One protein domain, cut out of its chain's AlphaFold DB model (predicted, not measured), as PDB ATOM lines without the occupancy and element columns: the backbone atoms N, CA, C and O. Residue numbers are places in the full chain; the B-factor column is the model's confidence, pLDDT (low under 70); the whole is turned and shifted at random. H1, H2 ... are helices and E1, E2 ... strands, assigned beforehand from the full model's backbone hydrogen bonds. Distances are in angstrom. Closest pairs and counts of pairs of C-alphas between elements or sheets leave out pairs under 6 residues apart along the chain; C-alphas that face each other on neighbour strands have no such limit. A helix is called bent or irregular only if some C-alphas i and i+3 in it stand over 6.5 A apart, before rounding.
ATOM      1  N   THR A  39     323.792 465.430 434.528       94.75
ATOM      2  CA  THR A  39     323.985 466.803 434.001       94.75
ATOM      3  C   THR A  39     324.974 466.877 432.841       94.75
ATOM      4  O   THR A  39     324.930 467.812 432.048       94.75
ATOM      5  N   ASP A  40     325.805 465.853 432.697       95.12
ATOM      6  CA  ASP A  40     326.883 465.686 431.723       95.12
ATOM      7  C   ASP A  40     326.543 464.651 430.632       95.12
ATOM      8  O   ASP A  40     327.403 464.257 429.841       95.12
ATOM      9  N   PHE A  41     325.280 464.213 430.541       96.56
ATOM     10  CA  PHE A  41     324.855 463.179 429.588       96.56
ATOM     11  C   PHE A  41     325.211 463.522 428.136       96.56
ATOM     12  O   PHE A  41     325.654 462.653 427.396       96.56
ATOM     13  N   ARG A  42     325.096 464.787 427.714       95.12
ATOM     14  CA  ARG A  42     325.423 465.175 426.331       95.12
ATOM     15  C   ARG A  42     326.888 464.927 425.960       95.12
ATOM     16  O   ARG A  42     327.178 464.753 424.782       95.12
ATOM     17  N   THR A  43     327.799 464.949 426.932       96.69
ATOM     18  CA  THR A  43     329.233 464.719 426.701       96.69
ATOM     19  C   THR A  43     329.644 463.279 426.978       96.69
ATOM     20  O   THR A  43     330.550 462.779 426.317       96.69
ATOM     21  N   ASN A  44     328.983 462.610 427.930       96.56
ATOM     22  CA  ASN A  44     329.446 461.326 428.461       96.56
ATOM     23  C   ASN A  44     328.560 460.127 428.089       96.56
ATOM     24  O   ASN A  44     329.005 458.983 428.199       96.56
ATOM     25  N   PHE A  45     327.321 460.354 427.650       98.06
ATOM     26  CA  PHE A  45     326.414 459.283 427.244       98.06
ATOM     27  C   PHE A  45     326.493 459.047 425.737       98.06
ATOM     28  O   PHE A  45     326.870 459.914 424.948       98.06
ATOM     29  N   VAL A  46     326.104 457.845 425.324       98.38
ATOM     30  CA  VAL A  46     325.960 457.491 423.915       98.38
ATOM     31  C   VAL A  46     324.614 458.000 423.421       98.38
ATOM     32  O   VAL A  46     323.579 457.683 424.006       98.38
ATOM     33  N   HIS A  47     324.623 458.756 422.323       98.19
ATOM     34  CA  HIS A  47     323.408 459.120 421.596       98.19
ATOM     35  C   HIS A  47     322.838 457.892 420.883       98.19
ATOM     36  O   HIS A  47     323.525 457.235 420.101       98.19
ATOM     37  N   LEU A  48     321.583 457.570 421.184       98.06
ATOM     38  CA  LEU A  48     320.873 456.422 420.627       98.06
ATOM     39  C   LEU A  48     320.091 456.774 419.360       98.06
ATOM     40  O   LEU A  48     319.789 455.890 418.561       98.06
ATOM     41  N   GLY A  49     319.753 458.049 419.178       98.06
ATOM     42  CA  GLY A  49     319.038 458.527 418.006       98.06
ATOM     43  C   GLY A  49     318.208 459.775 418.276       98.06
ATOM     44  O   GLY A  49     318.010 460.187 419.424       98.06
ATOM     45  N   SER A  50     317.712 460.353 417.182       98.06
ATOM     46  CA  SER A  50     316.906 461.571 417.196       98.06
ATOM     47  C   SER A  50     315.626 461.411 416.387       98.06
ATOM     48  O   SER A  50     315.607 460.718 415.370       98.06
ATOM     49  N   TYR A  51     314.572 462.107 416.796       98.06
ATOM     50  CA  TYR A  51     313.351 462.275 416.006       98.06
ATOM     51  C   TYR A  51     312.757 463.667 416.231       98.06
ATOM     52  O   TYR A  51     312.928 464.253 417.295       98.06
ATOM     53  N   ALA A  52     312.068 464.216 415.234       97.38
ATOM     54  CA  ALA A  52     311.473 465.547 415.322       97.38
ATOM     55  C   ALA A  52     309.944 465.469 415.343       97.38
ATOM     56  O   ALA A  52     309.335 464.755 414.547       97.38
ATOM     57  N   VAL A  53     309.326 466.254 416.222       97.31
ATOM     58  CA  VAL A  53     307.880 466.477 416.249       97.31
ATOM     59  C   VAL A  53     307.611 467.859 415.665       97.31
ATOM     60  O   VAL A  53     307.863 468.880 416.304       97.31
ATOM     61  N   LEU A  54     307.118 467.878 414.423       95.25
ATOM     62  CA  LEU A  54     306.921 469.102 413.639       95.25
ATOM     63  C   LEU A  54     305.519 469.714 413.761       95.25
ATOM     64  O   LEU A  54     305.303 470.805 413.239       95.25
ATOM     65  N   ASP A  55     304.584 469.062 414.448       96.00
ATOM     66  CA  ASP A  55     303.257 469.631 414.691       96.00
ATOM     67  C   ASP A  55     303.359 470.837 415.639       96.00
ATOM     68  O   ASP A  55     303.839 470.717 416.766       96.00
ATOM     69  N   GLU A  56     302.919 472.004 415.173       93.38
ATOM     70  CA  GLU A  56     302.911 473.260 415.932       93.38
ATOM     71  C   GLU A  56     301.962 473.242 417.129       93.38
ATOM     72  O   GLU A  56     302.176 473.976 418.091       93.38
ATOM     73  N   LYS A  57     300.940 472.383 417.098       95.81
ATOM     74  CA  LYS A  57     299.960 472.248 418.181       95.81
ATOM     75  C   LYS A  57     300.367 471.203 419.218       95.81
ATOM     76  O   LYS A  57     299.715 471.088 420.254       95.81
ATOM     77  N   SER A  58     301.427 470.438 418.958       95.06
ATOM     78  CA  SER A  58     301.886 469.401 419.873       95.06
ATOM     79  C   SER A  58     302.600 470.005 421.077       95.06
ATOM     80  O   SER A  58     303.586 470.727 420.938       95.06
ATOM     81  N   ALA A  59     302.179 469.610 422.281       91.06
ATOM     82  CA  ALA A  59     302.903 469.919 423.516       91.06
ATOM     83  C   ALA A  59     304.317 469.306 423.548       91.06
ATOM     84  O   ALA A  59     305.157 469.712 424.343       91.06
ATOM     85  N   SER A  60     304.580 468.318 422.687       92.94
ATOM     86  CA  SER A  60     305.892 467.700 422.501       92.94
ATOM     87  C   SER A  60     306.604 468.208 421.247       92.94
ATOM     88  O   SER A  60     307.468 467.509 420.739       92.94
ATOM     89  N   ARG A  61     306.250 469.376 420.696       96.19
ATOM     90  CA  ARG A  61     306.991 469.957 419.569       96.19
ATOM     91  C   ARG A  61     308.470 470.132 419.923       96.19
ATOM     92  O   ARG A  61     308.796 470.766 420.924       96.19
ATOM     93  N   GLY A  62     309.359 469.646 419.060       97.56
ATOM     94  CA  GLY A  62     310.800 469.760 419.271       97.56
ATOM     95  C   GLY A  62     311.623 468.727 418.509       97.56
ATOM     96  O   GLY A  62     311.077 467.842 417.849       97.56
ATOM     97  N   LEU A  63     312.948 468.826 418.631       98.19
ATOM     98  CA  LEU A  63     313.883 467.751 418.305       98.19
ATOM     99  C   LEU A  63     314.137 466.930 419.569       98.19
ATOM    100  O   LEU A  63     314.537 467.477 420.592       98.19
ATOM    101  N   HIS A  64     313.873 465.634 419.496       98.19
ATOM    102  CA  HIS A  64     313.997 464.702 420.601       98.19
ATOM    103  C   HIS A  64     315.282 463.917 420.421       98.19
ATOM    104  O   HIS A  64     315.396 463.169 419.455       98.19
ATOM    105  N   ASP A  65     316.205 464.060 421.358       98.31
ATOM    106  CA  ASP A  65     317.470 463.341 421.388       98.31
ATOM    107  C   ASP A  65     317.457 462.367 422.577       98.31
ATOM    108  O   ASP A  65     317.065 462.738 423.686       98.31
ATOM    109  N   VAL A  66     317.839 461.107 422.347       98.50
ATOM    110  CA  VAL A  66     317.848 460.060 423.382       98.50
ATOM    111  C   VAL A  66     319.271 459.575 423.623       98.50
ATOM    112  O   VAL A  66     320.018 459.337 422.674       98.50
ATOM    113  N   TYR A  67     319.630 459.402 424.891       98.62
ATOM    114  CA  TYR A  67     320.967 459.032 425.340       98.62
ATOM    115  C   TYR A  67     320.910 457.954 426.428       98.62
ATOM    116  O   TYR A  67     319.941 457.894 427.182       98.62
ATOM    117  N   THR A  68     321.960 457.140 426.550       98.44
ATOM    118  CA  THR A  68     322.164 456.202 427.675       98.44
ATOM    119  C   THR A  68     323.654 456.022 427.972       98.44
ATOM    120  O   THR A  68     324.500 456.405 427.157       98.44
ATOM    121  N   GLU A  69     324.013 455.439 429.115       97.75
ATOM    122  CA  GLU A  69     325.414 455.176 429.435       97.75
ATOM    123  C   GLU A  69     326.051 454.244 428.396       97.75
ATOM    124  O   GLU A  69     325.429 453.310 427.881       97.75
ATOM    125  N   LYS A  70     327.344 454.440 428.119       97.31
ATOM    126  CA  LYS A  70     328.084 453.590 427.176       97.31
ATOM    127  C   LYS A  70     327.974 452.099 427.517       97.31
ATOM    128  O   LYS A  70     327.760 451.289 426.619       97.31
ATOM    129  N   ALA A  71     328.084 451.745 428.799       96.31
ATOM    130  CA  ALA A  71     327.971 450.360 429.254       96.31
ATOM    131  C   ALA A  71     326.578 449.766 428.967       96.31
ATOM    132  O   ALA A  71     326.487 448.644 428.467       96.31
ATOM    133  N   SER A  72     325.513 450.538 429.204       97.56
ATOM    134  CA  SER A  72     324.123 450.165 428.916       97.56
ATOM    135  C   SER A  72     323.910 449.925 427.420       97.56
ATOM    136  O   SER A  72     323.394 448.877 427.025       97.56
ATOM    137  N   ALA A  73     324.385 450.842 426.569       98.06
ATOM    138  CA  ALA A  73     324.305 450.700 425.115       98.06
ATOM    139  C   ALA A  73     325.073 449.466 424.607       98.06
ATOM    140  O   ALA A  73     324.573 448.702 423.779       98.06
ATOM    141  N   GLU A  74     326.292 449.242 425.105       98.00
ATOM    142  CA  GLU A  74     327.106 448.083 424.730       98.00
ATOM    143  C   GLU A  74     326.488 446.761 425.186       98.00
ATOM    144  O   GLU A  74     326.528 445.783 424.435       98.00
ATOM    145  N   HIS A  75     325.916 446.721 426.391       97.69
ATOM    146  CA  HIS A  75     325.232 445.538 426.895       97.69
ATOM    147  C   HIS A  75     323.996 445.229 426.048       97.69
ATOM    148  O   HIS A  75     323.880 444.114 425.539       97.69
ATOM    149  N   TYR A  76     323.152 446.232 425.779       97.69
ATOM    150  CA  TYR A  76     321.972 446.071 424.929       97.69
ATOM    151  C   TYR A  76     322.328 445.548 423.537       97.69
ATOM    152  O   TYR A  76     321.689 444.625 423.038       97.69
ATOM    153  N   ARG A  77     323.400 446.052 422.915       97.56
ATOM    154  CA  ARG A  77     323.852 445.546 421.607       97.56
ATOM    155  C   ARG A  77     324.285 444.078 421.632       97.56
ATOM    156  O   ARG A  77     324.197 443.418 420.602       97.56
ATOM    157  N   LYS A  78     324.776 443.576 422.768       98.12
ATOM    158  CA  LYS A  78     325.223 442.183 422.926       98.12
ATOM    159  C   LYS A  78     324.075 441.241 423.280       98.12
ATOM    160  O   LYS A  78     324.089 440.094 422.846       98.12
ATOM    161  N   THR A  79     323.122 441.696 424.089       98.25
ATOM    162  CA  THR A  79     322.132 440.820 424.740       98.25
ATOM    163  C   THR A  79     320.687 441.100 424.332       98.25
ATOM    164  O   THR A  79     319.813 440.277 424.601       98.25
ATOM    165  N   GLY A  80     320.415 442.245 423.702       97.75
ATOM    166  CA  GLY A  80     319.066 442.729 423.402       97.75
ATOM    167  C   GLY A  80     318.286 443.210 424.629       97.75
ATOM    168  O   GLY A  80     317.072 443.380 424.544       97.75
ATOM    169  N   LYS A  81     318.948 443.387 425.779       97.69
ATOM    170  CA  LYS A  81     318.333 443.820 427.042       97.69
ATOM    171  C   LYS A  81     319.142 444.951 427.659       97.69
ATOM    172  O   LYS A  81     320.354 444.993 427.491       97.69
ATOM    173  N   PHE A  82     318.488 445.867 428.362       96.62
ATOM    174  CA  PHE A  82     319.199 446.857 429.167       96.62
ATOM    175  C   PHE A  82     319.694 446.222 430.469       96.62
ATOM    176  O   PHE A  82     319.129 445.229 430.932       96.62
ATOM    177  N   LEU A  83     320.779 446.774 431.016       93.25
ATOM    178  CA  LEU A  83     321.225 446.439 432.365       93.25
ATOM    179  C   LEU A  83     320.164 446.879 433.373       93.25
ATOM    180  O   LEU A  83     319.424 447.829 433.121       93.25
ATOM    181  N   ASP A  84     320.124 446.194 434.509       95.06
ATOM    182  CA  ASP A  84     319.362 446.693 435.646       95.06
ATOM    183  C   ASP A  84     319.913 448.069 436.055       95.06
ATOM    184  O   ASP A  84     321.132 448.247 436.105       95.06
ATOM    185  N   GLY A  85     319.010 449.035 436.231       95.31
ATOM    186  CA  GLY A  85     319.306 450.448 436.492       95.31
ATOM    187  C   GLY A  85     320.015 451.221 435.369       95.31
ATOM    188  O   GLY A  85     320.622 452.268 435.612       95.31
ATOM    189  N   ALA A  86     319.925 450.747 434.122       97.19
ATOM    190  CA  ALA A  86     320.338 451.528 432.957       97.19
ATOM    191  C   ALA A  86     319.542 452.840 432.852       97.19
ATOM    192  O   ALA A  86     318.315 452.829 432.809       97.19
ATOM    193  N   THR A  87     320.232 453.970 432.703       97.50
ATOM    194  CA  THR A  87     319.579 455.282 432.642       97.50
ATOM    195  C   THR A  87     319.404 455.736 431.203       97.50
ATOM    196  O   THR A  87     320.356 455.795 430.418       97.50
ATOM    197  N   LEU A  88     318.184 456.131 430.849       98.19
ATOM    198  CA  LEU A  88     317.872 456.795 429.592       98.19
ATOM    199  C   LEU A  88     317.532 458.257 429.860       98.19
ATOM    200  O   LEU A  88     316.616 458.573 430.620       98.19
ATOM    201  N   VAL A  89     318.233 459.153 429.171       98.44
ATOM    202  CA  VAL A  89     317.916 460.580 429.149       98.44
ATOM    203  C   VAL A  89     317.321 460.911 427.794       98.44
ATOM    204  O   VAL A  89     317.955 460.712 426.759       98.44
ATOM    205  N   LYS A  90     316.103 461.443 427.795       98.38
ATOM    206  CA  LYS A  90     315.490 462.052 426.618       98.38
ATOM    207  C   LYS A  90     315.448 463.553 426.819       98.38
ATOM    208  O   LYS A  90     314.882 464.038 427.794       98.38
ATOM    209  N   GLU A  91     315.965 464.287 425.853       97.56
ATOM    210  CA  GLU A  91     315.900 465.737 425.824       97.56
ATOM    211  C   GLU A  91     315.088 466.202 424.621       97.56
ATOM    212  O   GLU A  91     315.247 465.687 423.519       97.56
ATOM    213  N   ILE A  92     314.208 467.177 424.837       97.75
ATOM    214  CA  ILE A  92     313.502 467.881 423.772       97.75
ATOM    215  C   ILE A  92     314.115 469.269 423.651       97.75
ATOM    216  O   ILE A  92     314.133 470.043 424.613       97.75
ATOM    217  N   ARG A  93     314.593 469.592 422.452       97.75
ATOM    218  CA  ARG A  93     315.139 470.900 422.089       97.75
ATOM    219  C   ARG A  93     314.181 471.632 421.159       97.75
ATOM    220  O   ARG A  93     313.481 471.004 420.363       97.75
ATOM    221  N   LYS A  94     314.130 472.959 421.260       97.69
ATOM    222  CA  LYS A  94     313.315 473.796 420.364       97.69
ATOM    223  C   LYS A  94     313.763 473.604 418.916       97.69
ATOM    224  O   LYS A  94     314.930 473.315 418.676       97.69
ATOM    225  N   LEU A  95     312.846 473.768 417.965       97.25
ATOM    226  CA  LEU A  95     313.176 473.732 416.540       97.25
ATOM    227  C   LEU A  95     313.450 475.144 416.034       97.25
ATOM    228  O   LEU A  95     312.606 476.028 416.186       97.25
ATOM    229  N   GLU A  96     314.587 475.316 415.378       96.50
ATOM    230  CA  GLU A  96     314.900 476.481 414.559       96.50
ATOM    231  C   GLU A  96     314.924 476.090 413.088       96.50
ATOM    232  O   GLU A  96     315.148 474.929 412.744       96.50
ATOM    233  N   THR A  97     314.643 477.062 412.223       96.25
ATOM    234  CA  THR A  97     314.565 476.843 410.783       96.25
ATOM    235  C   THR A  97     315.121 478.028 410.012       96.25
ATOM    236  O   THR A  97     314.906 479.181 410.384       96.25
ATOM    237  N   SER A  98     315.852 477.753 408.935       97.50
ATOM    238  CA  SER A  98     316.342 478.776 408.011       97.50
ATOM    239  C   SER A  98     316.699 478.175 406.653       97.50
ATOM    240  O   SER A  98     316.826 476.957 406.506       97.50
ATOM    241  N   ALA A  99     316.879 479.034 405.652       98.06
ATOM    242  CA  ALA A  99     317.520 478.642 404.405       98.06
ATOM    243  C   ALA A  99     319.029 478.449 404.637       98.06
ATOM    244  O   ALA A  99     319.700 479.353 405.130       98.06
ATOM    245  N   MET A 100     319.569 477.296 404.243       96.88
ATOM    246  CA  MET A 100     320.997 476.973 404.306       96.88
ATOM    247  C   MET A 100     321.485 476.427 402.957       96.88
ATOM    248  O   MET A 100     320.695 476.087 402.078       96.88
ATOM    249  N   THR A 101     322.801 476.295 402.776       97.62
ATOM    250  CA  THR A 101     323.378 475.730 401.539       97.62
ATOM    251  C   THR A 101     322.986 474.268 401.300       97.62
ATOM    252  O   THR A 101     323.056 473.791 400.172       97.62
ATOM    253  N   THR A 102     322.559 473.560 402.347       96.25
ATOM    254  CA  THR A 102     322.140 472.153 402.320       96.25
ATOM    255  C   THR A 102     320.633 471.961 402.145       96.25
ATOM    256  O   THR A 102     320.184 470.824 402.018       96.25
ATOM    257  N   GLY A 103     319.838 473.037 402.128       96.44
ATOM    258  CA  GLY A 103     318.389 472.958 401.950       96.44
ATOM    259  C   GLY A 103     317.650 474.236 402.344       96.44
ATOM    260  O   GLY A 103     318.186 475.118 403.012       96.44
ATOM    261  N   ASN A 104     316.386 474.336 401.942       96.19
ATOM    262  CA  ASN A 104     315.518 475.431 402.352       96.19
ATOM    263  C   ASN A 104     314.048 474.962 402.435       96.19
ATOM    264  O   ASN A 104     313.462 474.687 401.385       96.19
ATOM    265  N   PRO A 105     313.449 474.880 403.637       94.06
ATOM    266  CA  PRO A 105     314.073 475.130 404.939       94.06
ATOM    267  C   PRO A 105     314.945 473.957 405.421       94.06
ATOM    268  O   PRO A 105     314.620 472.794 405.192       94.06
ATOM    269  N   VAL A 106     316.015 474.258 406.156       96.12
ATOM    270  CA  VAL A 106     316.680 473.311 407.065       96.12
ATOM    271  C   VAL A 106     316.155 473.546 408.471       96.12
ATOM    272  O   VAL A 106     315.986 474.694 408.872       96.12
ATOM    273  N   VAL A 107     315.933 472.465 409.220       95.44
ATOM    274  CA  VAL A 107     315.447 472.497 410.603       95.44
ATOM    275  C   VAL A 107     316.462 471.816 411.522       95.44
ATOM    276  O   VAL A 107     316.937 470.726 411.205       95.44
ATOM    277  N   TRP A 108     316.779 472.424 412.666       96.25
ATOM    278  CA  TRP A 108     317.668 471.845 413.680       96.25
ATOM    279  C   TRP A 108     317.163 472.117 415.098       96.25
ATOM    280  O   TRP A 108     316.324 472.987 415.324       96.25
ATOM    281  N   GLY A 109     317.669 471.348 416.065       96.62
ATOM    282  CA  GLY A 109     317.406 471.601 417.479       96.62
ATOM    283  C   GLY A 109     318.296 472.716 418.026       96.62
ATOM    284  O   GLY A 109     319.508 472.676 417.794       96.62
ATOM    285  N   SER A 110     317.736 473.645 418.800       96.19
ATOM    286  CA  SER A 110     318.473 474.697 419.511       96.19
ATOM    287  C   SER A 110     318.468 474.470 421.028       96.19
ATOM    288  O   SER A 110     319.022 473.467 421.494       96.19
ATOM    289  N   ASP A 111     317.858 475.372 421.797       96.50
ATOM    290  CA  ASP A 111     317.820 475.341 423.259       96.50
ATOM    291  C   ASP A 111     317.095 474.107 423.797       96.50
ATOM    292  O   ASP A 111     316.063 473.692 423.262       96.50
ATOM    293  N   ALA A 112     317.575 473.584 424.927       95.31
ATOM    294  CA  ALA A 112     316.832 472.602 425.710       95.31
ATOM    295  C   ALA A 112     315.511 473.210 426.205       95.31
ATOM    296  O   ALA A 112     315.501 474.277 426.820       95.31
ATOM    297  N   ALA A 113     314.401 472.522 425.948       94.50
ATOM    298  CA  ALA A 113     313.073 472.922 426.400       94.50
ATOM    299  C   ALA A 113     312.609 472.069 427.585       94.50
ATOM    300  O   ALA A 113     312.138 472.600 428.588       94.50
ATOM    301  N   VAL A 114     312.757 470.747 427.483       95.06
ATOM    302  CA  VAL A 114     312.349 469.800 428.528       95.06
ATOM    303  C   VAL A 114     313.194 468.533 428.457       95.06
ATOM    304  O   VAL A 114     313.759 468.202 427.416       95.06
ATOM    305  N   TRP A 115     313.284 467.818 429.570       94.88
ATOM    306  CA  TRP A 115     313.998 466.555 429.684       94.88
ATOM    307  C   TRP A 115     313.147 465.530 430.432       94.88
ATOM    308  O   TRP A 115     312.272 465.882 431.220       94.88
ATOM    309  N   PHE A 116     313.437 464.261 430.183       97.06
ATOM    310  CA  PHE A 116     312.857 463.109 430.855       97.06
ATOM    311  C   PHE A 116     313.983 462.136 431.177       97.06
ATOM    312  O   PHE A 116     314.882 461.940 430.356       97.06
ATOM    313  N   VAL A 117     313.924 461.529 432.357       98.00
ATOM    314  CA  VAL A 117     314.856 460.480 432.772       98.00
ATOM    315  C   VAL A 117     314.058 459.242 433.131       98.00
ATOM    316  O   VAL A 117     313.027 459.338 433.796       98.00
TER     317      VAL A 117
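This is residues 39 to 117 of the 119 residues of the protein "Cytochrome_P460 domain-containing protein" of Pseudomonas monteilii (UniProt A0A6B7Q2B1). A single, strongly twisted sheet of four antiparallel strands makes the body, and its E3-E4 hairpin runs on past the strands E1 and E2 to a bent tip at residues 101 and 102. At the opposite end of the long axis the helix H2 stands up from the sheet, while the very short H1 only grazes it. The printed part has 79 residues with two named helices and four named strands, in the order H1, E1, E2, H2, E3, E4, and the sheet's order is E1, E2, E3, E4. The class is mixed, helices and strands; the whole is loose, with a radius of gyration of the C-alphas of 14.9 A, and only just elongated, spanning 43 by 28 by 23 A.

H1, residues 41 to 44, only grazes the sheet that is formed by E1, residues 46 to 53, E2, residues 62 to 68, E3, residues 88 to 100, and E4, residues 103 to 117. The closest C-alphas of H1 and E2 are those of Phe 41 and Tyr 67, 7.1 A apart. E1 and E2 form a hairpin, antiparallel at 160 degrees, with N 48 and O 66 at 2.8 A, within hydrogen-bond range. E2 and E3 are antiparallel at 141 degrees, with N 65 and O 91 at 2.9 A. E3 and E4 form a hairpin, antiparallel at 158 degrees, with N 92 and O 114 at 2.8 A and N 100 and O 103 at 2.9 A. The edge strands E1 and E4 are apart. E3 bends by 64 degrees at residue 97 and E4 by 63 degrees at residue 114. H2, residues 70 to 79, is on the sheet and stands up from it, its line rising 60 degrees out of a local plane fitted to just 6 C-alphas of the sheet; its height over the sheet is 10.3 A. The closest C-alphas of E1 and H2 are those of Val 46 and Lys 70, 5.5 A apart. In H2 every O i to N i+4 pair is within hydrogen-bond range; H1 is too short for such a pair.

H1 begins at C-alpha 41, (324.855, 463.179, 429.588), and is 5.1 A long from first to last C-alpha. E1 measures 21.6 A, E2 19.6 A and H2 14.3 A. E3 measures 32.5 A and ends at C-alpha 100, (320.997, 476.973, 404.306). E4 measures 33.4 A and ends at C-alpha 117, (314.856, 460.480, 432.772).

The two C-alphas farthest apart, those of Asp 84 and Thr 101, are 45.0 A apart. The printed part has no cut, and no link is long. The mean pLDDT of the printed part is 96.8, and no printed residue is under 70.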